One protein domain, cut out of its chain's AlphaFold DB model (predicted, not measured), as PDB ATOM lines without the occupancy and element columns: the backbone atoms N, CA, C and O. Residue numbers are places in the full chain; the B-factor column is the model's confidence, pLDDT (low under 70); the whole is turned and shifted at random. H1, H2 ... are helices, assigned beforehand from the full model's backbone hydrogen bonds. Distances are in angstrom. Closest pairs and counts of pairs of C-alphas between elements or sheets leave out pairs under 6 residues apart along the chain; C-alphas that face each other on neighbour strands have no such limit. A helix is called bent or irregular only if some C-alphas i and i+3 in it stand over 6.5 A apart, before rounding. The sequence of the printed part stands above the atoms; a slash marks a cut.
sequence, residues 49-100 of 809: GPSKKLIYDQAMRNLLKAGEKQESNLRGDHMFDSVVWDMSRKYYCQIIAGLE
ATOM      1  N   GLY A  49     155.404 149.935 221.792       63.59
ATOM      2  CA  GLY A  49     155.722 148.534 222.099       63.59
ATOM      3  C   GLY A  49     156.500 147.821 220.977       63.59
ATOM      4  O   GLY A  49     156.389 148.208 219.807       63.59
ATOM      5  N   PRO A  50     157.268 146.762 221.290       58.53
ATOM      6  CA  PRO A  50     158.220 146.152 220.356       58.53
ATOM      7  C   PRO A  50     157.558 145.646 219.067       58.53
ATOM      8  O   PRO A  50     158.032 145.958 217.977       58.53
ATOM      9  N   SER A  51     156.403 144.983 219.146       57.41
ATOM     10  CA  SER A  51     155.627 144.545 217.975       57.41
ATOM     11  C   SER A  51     154.776 145.648 217.313       57.41
ATOM     12  O   SER A  51     154.140 145.404 216.283       57.41
ATOM     13  N   LYS A  52     154.783 146.892 217.820       63.25
ATOM     14  CA  LYS A  52     154.408 148.100 217.046       63.25
ATOM     15  C   LYS A  52     155.580 148.615 216.229       63.25
ATOM     16  O   LYS A  52     155.420 148.804 215.027       63.25
ATOM     17  N   LYS A  53     156.744 148.746 216.862       66.56
ATOM     18  CA  LYS A  53     157.998 149.137 216.217       66.56
ATOM     19  C   LYS A  53     158.357 148.187 215.061       66.56
ATOM     20  O   LYS A  53     158.450 148.640 213.931       66.56
ATOM     21  N   LEU A  54     158.364 146.871 215.286       64.81
ATOM     22  CA  LEU A  54     158.695 145.879 214.251       64.81
ATOM     23  C   LEU A  54     157.788 145.947 213.005       64.81
ATOM     24  O   LEU A  54     158.279 145.810 211.883       64.81
ATOM     25  N   ILE A  55     156.476 146.169 213.177       65.38
ATOM     26  CA  ILE A  55     155.555 146.336 212.038       65.38
ATOM     27  C   ILE A  55     155.784 147.679 211.337       65.38
ATOM     28  O   ILE A  55     155.720 147.725 210.111       65.38
ATOM     29  N   TYR A  56     156.079 148.751 212.075       71.81
ATOM     30  CA  TYR A  56     156.454 150.036 211.483       71.81
ATOM     31  C   TYR A  56     157.731 149.901 210.636       71.81
ATOM     32  O   TYR A  56     157.734 150.295 209.471       71.81
ATOM     33  N   ASP A  57     158.760 149.236 211.163       69.38
ATOM     34  CA  ASP A  57     160.014 148.964 210.453       69.38
ATOM     35  C   ASP A  57     159.773 148.116 209.187       69.38
ATOM     36  O   ASP A  57     160.360 148.370 208.134       69.38
ATOM     37  N   GLN A  58     158.876 147.124 209.253       70.94
ATOM     38  CA  GLN A  58     158.510 146.283 208.107       70.94
ATOM     39  C   GLN A  58     157.689 147.041 207.053       70.94
ATOM     40  O   GLN A  58     157.942 146.895 205.857       70.94
ATOM     41  N   ALA A  59     156.741 147.878 207.475       74.94
ATOM     42  CA  ALA A  59     155.980 148.745 206.581       74.94
ATOM     43  C   ALA A  59     156.899 149.756 205.878       74.94
ATOM     44  O   ALA A  59     156.774 149.963 204.672       74.94
ATOM     45  N   MET A  60     157.875 150.314 206.599       78.62
ATOM     46  CA  MET A  60     158.860 151.243 206.054       78.62
ATOM     47  C   MET A  60     159.817 150.563 205.058       78.62
ATOM     48  O   MET A  60     160.053 151.097 203.975       78.62
ATOM     49  N   ARG A  61     160.292 149.340 205.349       76.88
ATOM     50  CA  ARG A  61     161.050 148.521 204.379       76.88
ATOM     51  C   ARG A  61     160.251 148.237 203.104       76.88
ATOM     52  O   ARG A  61     160.820 148.247 202.016       76.88
ATOM     53  N   ASN A  62     158.945 148.000 203.219       79.75
ATOM     54  CA  ASN A  62     158.078 147.797 202.058       79.75
ATOM     55  C   ASN A  62     157.835 149.100 201.272       79.75
ATOM     56  O   ASN A  62     157.767 149.052 200.046       79.75
ATOM     57  N   LEU A  63     157.758 150.253 201.948       83.50
ATOM     58  CA  LEU A  63     157.643 151.566 201.307       83.50
ATOM     59  C   LEU A  63     158.893 151.908 200.482       83.50
ATOM     60  O   LEU A  63     158.751 152.307 199.326       83.50
ATOM     61  N   LEU A  64     160.099 151.687 201.024       81.50
ATOM     62  CA  LEU A  64     161.344 151.863 200.263       81.50
ATOM     63  C   LEU A  64     161.371 150.969 199.019       81.50
ATOM     64  O   LEU A  64     161.544 151.479 197.918       81.50
ATOM     65  N   LYS A  65     161.089 149.667 199.166       83.75
ATOM     66  CA  LYS A  65     161.046 148.720 198.036       83.75
ATOM     67  C   LYS A  65     160.027 149.100 196.958       83.75
ATOM     68  O   LYS A  65     160.251 148.828 195.781       83.75
ATOM     69  N   ALA A  66     158.905 149.715 197.334       85.56
ATOM     70  CA  ALA A  66     157.934 150.237 196.372       85.56
ATOM     71  C   ALA A  66     158.488 151.451 195.606       85.56
ATOM     72  O   ALA A  66     158.325 151.523 194.387       85.56
ATOM     73  N   GLY A  67     159.193 152.357 196.296       86.19
ATOM     74  CA  GLY A  67     159.914 153.476 195.685       86.19
ATOM     75  C   GLY A  67     161.028 153.016 194.740       86.19
ATOM     76  O   GLY A  67     161.039 153.417 193.583       86.19
ATOM     77  N   GLU A  68     161.896 152.107 195.187       85.62
ATOM     78  CA  GLU A  68     162.972 151.492 194.389       85.62
ATOM     79  C   GLU A  68     162.429 150.786 193.138       85.62
ATOM     80  O   GLU A  68     162.968 150.944 192.042       85.62
ATOM     81  N   LYS A  69     161.320 150.040 193.270       89.19
ATOM     82  CA  LYS A  69     160.653 149.405 192.127       89.19
ATOM     83  C   LYS A  69     160.143 150.444 191.129       89.19
ATOM     84  O   LYS A  69     160.285 150.233 189.929       89.19
ATOM     85  N   GLN A  70     159.570 151.553 191.596       90.69
ATOM     86  CA  GLN A  70     159.091 152.607 190.703       90.69
ATOM     87  C   GLN A  70     160.243 153.415 190.084       90.69
ATOM     88  O   GLN A  70     160.146 153.770 188.914       90.69
ATOM     89  N   GLU A  71     161.353 153.627 190.799       89.81
ATOM     90  CA  GLU A  71     162.600 154.168 190.233       89.81
ATOM     91  C   GLU A  71     163.090 153.277 189.079       89.81
ATOM     92  O   GLU A  71     163.386 153.767 187.993       89.81
ATOM     93  N   SER A  72     163.096 151.955 189.280       88.06
ATOM     94  CA  SER A  72     163.468 150.966 188.260       88.06
ATOM     95  C   SER A  72     162.516 150.960 187.054       88.06
ATOM     96  O   SER A  72     162.976 150.939 185.915       88.06
ATOM     97  N   ASN A  73     161.199 151.050 187.281       90.81
ATOM     98  CA  ASN A  73     160.208 151.157 186.204       90.81
ATOM     99  C   ASN A  73     160.440 152.415 185.346       90.81
ATOM    100  O   ASN A  73     160.435 152.332 184.122       90.81
ATOM    101  N   LEU A  74     160.649 153.574 185.984       91.44
ATOM    102  CA  LEU A  74     160.830 154.857 185.297       91.44
ATOM    103  C   LEU A  74     162.176 154.940 184.562       91.44
ATOM    104  O   LEU A  74     162.238 155.512 183.482       91.44
ATOM    105  N   ARG A  75     163.235 154.297 185.077       87.81
ATOM    106  CA  ARG A  75     164.516 154.098 184.365       87.81
ATOM    107  C   ARG A  75     164.396 153.271 183.073       87.81
ATOM    108  O   ARG A  75     165.369 153.199 182.331       87.81
ATOM    109  N   GLY A  76     163.261 152.610 182.835       85.88
ATOM    110  CA  GLY A  76     162.961 151.879 181.599       85.88
ATOM    111  C   GLY A  76     162.098 152.652 180.595       85.88
ATOM    112  O   GLY A  76     161.775 152.102 179.545       85.88
ATOM    113  N   ASP A  77     161.701 153.889 180.908       90.44
ATOM    114  CA  ASP A  77     160.887 154.753 180.050       90.44
ATOM    115  C   ASP A  77     161.724 155.945 179.558       90.44
ATOM    116  O   ASP A  77     162.214 156.755 180.345       90.44
ATOM    117  N   HIS A  78     161.842 156.055 178.232       87.50
ATOM    118  CA  HIS A  78     162.622 157.068 177.515       87.50
ATOM    119  C   HIS A  78     162.267 158.516 177.908       87.50
ATOM    120  O   HIS A  78     163.108 159.408 177.797       87.50
ATOM    121  N   MET A  79     161.056 158.771 178.427       91.00
ATOM    122  CA  MET A  79     160.685 160.083 178.977       91.00
ATOM    123  C   MET A  79     161.614 160.534 180.123       91.00
ATOM    124  O   MET A  79     161.815 161.736 180.314       91.00
ATOM    125  N   PHE A  80     162.200 159.596 180.873       89.69
ATOM    126  CA  PHE A  80     162.972 159.864 182.089       89.69
ATOM    127  C   PHE A  80     164.488 159.648 181.934       89.69
ATOM    128  O   PHE A  80     165.216 159.761 182.920       89.69
ATOM    129  N   ASP A  81     164.997 159.437 180.713       85.75
ATOM    130  CA  ASP A  81     166.440 159.279 180.437       85.75
ATOM    131  C   ASP A  81     167.286 160.482 180.906       85.75
ATOM    132  O   ASP A  81     168.464 160.341 181.231       85.75
ATOM    133  N   SER A  82     166.685 161.675 180.981       86.12
ATOM    134  CA  SER A  82     167.334 162.905 181.462       86.12
ATOM    135  C   SER A  82     167.282 163.106 182.989       86.12
ATOM    136  O   SER A  82     167.771 164.120 183.495       86.12
ATOM    137  N   VAL A  83     166.707 162.169 183.754       89.31
ATOM    138  CA  VAL A  83     166.543 162.305 185.212       89.31
ATOM    139  C   VAL A  83     167.837 161.989 185.964       89.31
ATOM    140  O   VAL A  83     168.356 160.874 185.945       89.31
ATOM    141  N   VAL A  84     168.315 162.963 186.742       90.31
ATOM    142  CA  VAL A  84     169.417 162.769 187.696       90.31
ATOM    143  C   VAL A  84     168.883 162.086 188.961       90.31
ATOM    144  O   VAL A  84     168.468 162.740 189.918       90.31
ATOM    145  N   TRP A  85     168.893 160.753 188.976       87.44
ATOM    146  CA  TRP A  85     168.316 159.930 190.052       87.44
ATOM    147  C   TRP A  85     168.872 160.225 191.457       87.44
ATOM    148  O   TRP A  85     168.133 160.204 192.442       87.44
ATOM    149  N   ASP A  86     170.145 160.608 191.575       87.25
ATOM    150  CA  ASP A  86     170.742 160.988 192.866       87.25
ATOM    151  C   ASP A  86     170.279 162.368 193.374       87.25
ATOM    152  O   ASP A  86     170.471 162.699 194.545       87.25
ATOM    153  N   MET A  87     169.606 163.162 192.532       86.50
ATOM    154  CA  MET A  87     168.836 164.329 192.970       86.50
ATOM    155  C   MET A  87     167.424 163.936 193.415       86.50
ATOM    156  O   MET A  87     166.992 164.416 194.460       86.50
ATOM    157  N   SER A  88     166.723 163.032 192.712       85.31
ATOM    158  CA  SER A  88     165.383 162.588 193.146       85.31
ATOM    159  C   SER A  88     165.418 161.871 194.498       85.31
ATOM    160  O   SER A  88     164.557 162.109 195.343       85.31
ATOM    161  N   ARG A  89     166.460 161.067 194.748       85.00
ATOM    162  CA  ARG A  89     166.673 160.332 196.009       85.00
ATOM    163  C   ARG A  89     166.752 161.228 197.249       85.00
ATOM    164  O   ARG A  89     166.403 160.783 198.337       85.00
ATOM    165  N   LYS A  90     167.132 162.504 197.102       84.44
ATOM    166  CA  LYS A  90     167.155 163.485 198.209       84.44
ATOM    167  C   LYS A  90     165.757 163.814 198.742       84.44
ATOM    168  O   LYS A  90     165.636 164.216 199.897       84.44
ATOM    169  N   TYR A  91     164.727 163.619 197.918       82.44
ATOM    170  CA  TYR A  91     163.317 163.851 198.241       82.44
ATOM    171  C   TYR A  91     162.572 162.567 198.643       82.44
ATOM    172  O   TYR A  91     161.366 162.613 198.885       82.44
ATOM    173  N   TYR A  92     163.253 161.417 198.715       82.50
ATOM    174  CA  TYR A  92     162.640 160.182 199.212       82.50
ATOM    175  C   TYR A  92     162.369 160.296 200.717       82.50
ATOM    176  O   TYR A  92     163.062 161.019 201.435       82.50
ATOM    177  N   CYS A  93     161.360 159.569 201.204       75.88
ATOM    178  CA  CYS A  93     160.990 159.559 202.619       75.88
ATOM    179  C   CYS A  93     162.165 159.081 203.486       75.88
ATOM    180  O   CYS A  93     162.432 157.882 203.579       75.88
ATOM    181  N   GLN A  94     162.862 160.020 204.127       66.81
ATOM    182  CA  GLN A  94     163.990 159.711 204.997       66.81
ATOM    183  C   GLN A  94     163.493 158.944 206.225       66.81
ATOM    184  O   GLN A  94     162.706 159.459 207.023       66.81
ATOM    185  N   ILE A  95     163.964 157.707 206.389       61.84
ATOM    186  CA  ILE A  95     163.716 156.949 207.613       61.84
ATOM    187  C   ILE A  95     164.489 157.635 208.736       61.84
ATOM    188  O   ILE A  95     165.719 157.621 208.753       61.84
ATOM    189  N   ILE A  96     163.771 158.179 209.718       56.78
ATOM    190  CA  ILE A  96     164.370 158.519 211.006       56.78
ATOM    191  C   ILE A  96     164.745 157.190 211.674       56.78
ATOM    192  O   ILE A  96     163.925 156.576 212.353       56.78
ATOM    193  N   ALA A  97     165.993 156.746 211.496       47.22
ATOM    194  CA  ALA A  97     166.586 155.574 212.158       47.22
ATOM    195  C   ALA A  97     166.827 155.809 213.672       47.22
ATOM    196  O   ALA A  97     167.751 155.285 214.288       47.22
ATOM    197  N   GLY A  98     165.986 156.639 214.288       45.06
ATOM    198  CA  GLY A  98     166.103 157.156 215.645       45.06
ATOM    199  C   GLY A  98     165.439 156.264 216.681       45.06
ATOM    200  O   GLY A  98     164.711 156.775 217.525       45.06
ATOM    201  N   LEU A  99     165.653 154.944 216.607       43.06
ATOM    202  CA  LEU A  99     165.370 154.025 217.715       43.06
ATOM    203  C   LEU A  99     166.062 152.658 217.561       43.06
ATOM    204  O   LEU A  99     165.507 151.641 217.976       43.06
ATOM    205  N   GLU A 100     167.293 152.589 217.046       41.19
ATOM    206  CA  GLU A 100     168.153 151.414 217.288       41.19
ATOM    207  C   GLU A 100     168.617 151.372 218.756       41.19
ATOM    208  O   GLU A 100     169.783 151.550 219.096       41.19
TER     209      GLU A 100
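This is residues 49 to 100 of the 809 residues of the protein "Hypothetical protein" of Odontella aurita (UniProt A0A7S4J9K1). A narrow U of two arms: the long helix H1 makes one arm, and the other, made of the short helix H2 and a tail of residues 92 to 100, folds back beside it. The turn lies in residues 75 to 84, and the tail runs back toward the end where H1 begins. The printed part has 52 residues, with two named helices, H1 then H2, and no named strand; its class is all helix. It is only just loose, close to extended, with a radius of gyration of the C-alphas of 14.3 A, and its outline is a rod of 46 by 17 by 11 A.

Gly 49 comes first, with its C-alpha at (155.722, 148.534, 222.099). H1, residues 50 to 74, begins at C-alpha 50 (158.220, 146.152, 220.356) and measures 36.2 A from first to last C-alpha. H2, residues 85 to 91, measures 10.4 A and ends at C-alpha 91 (163.317, 163.851, 198.241).

H1 and H2 are near each other, with 5 pairs of C-alphas within 10 A; their closest C-alphas are 8.1 A apart. Ten residues form the short link between them. In H1, 20 of 21 O i to N i+4 pairs are within hydrogen-bond range; in H2, 1 of 3, beside 3 of 4 O i to N i+3 pairs. Neither helix is bent.

The two C-alphas farthest apart are those of Gly 49 and His 78, at 45.9 A, while the first and last printed C-alphas, of Gly 49 and Glu 100, are 13.6 A apart. The printed part has no cut. Its mean pLDDT is 77.1; residues 49 to 55, residue 57 and residues 94 to 100 are under 70.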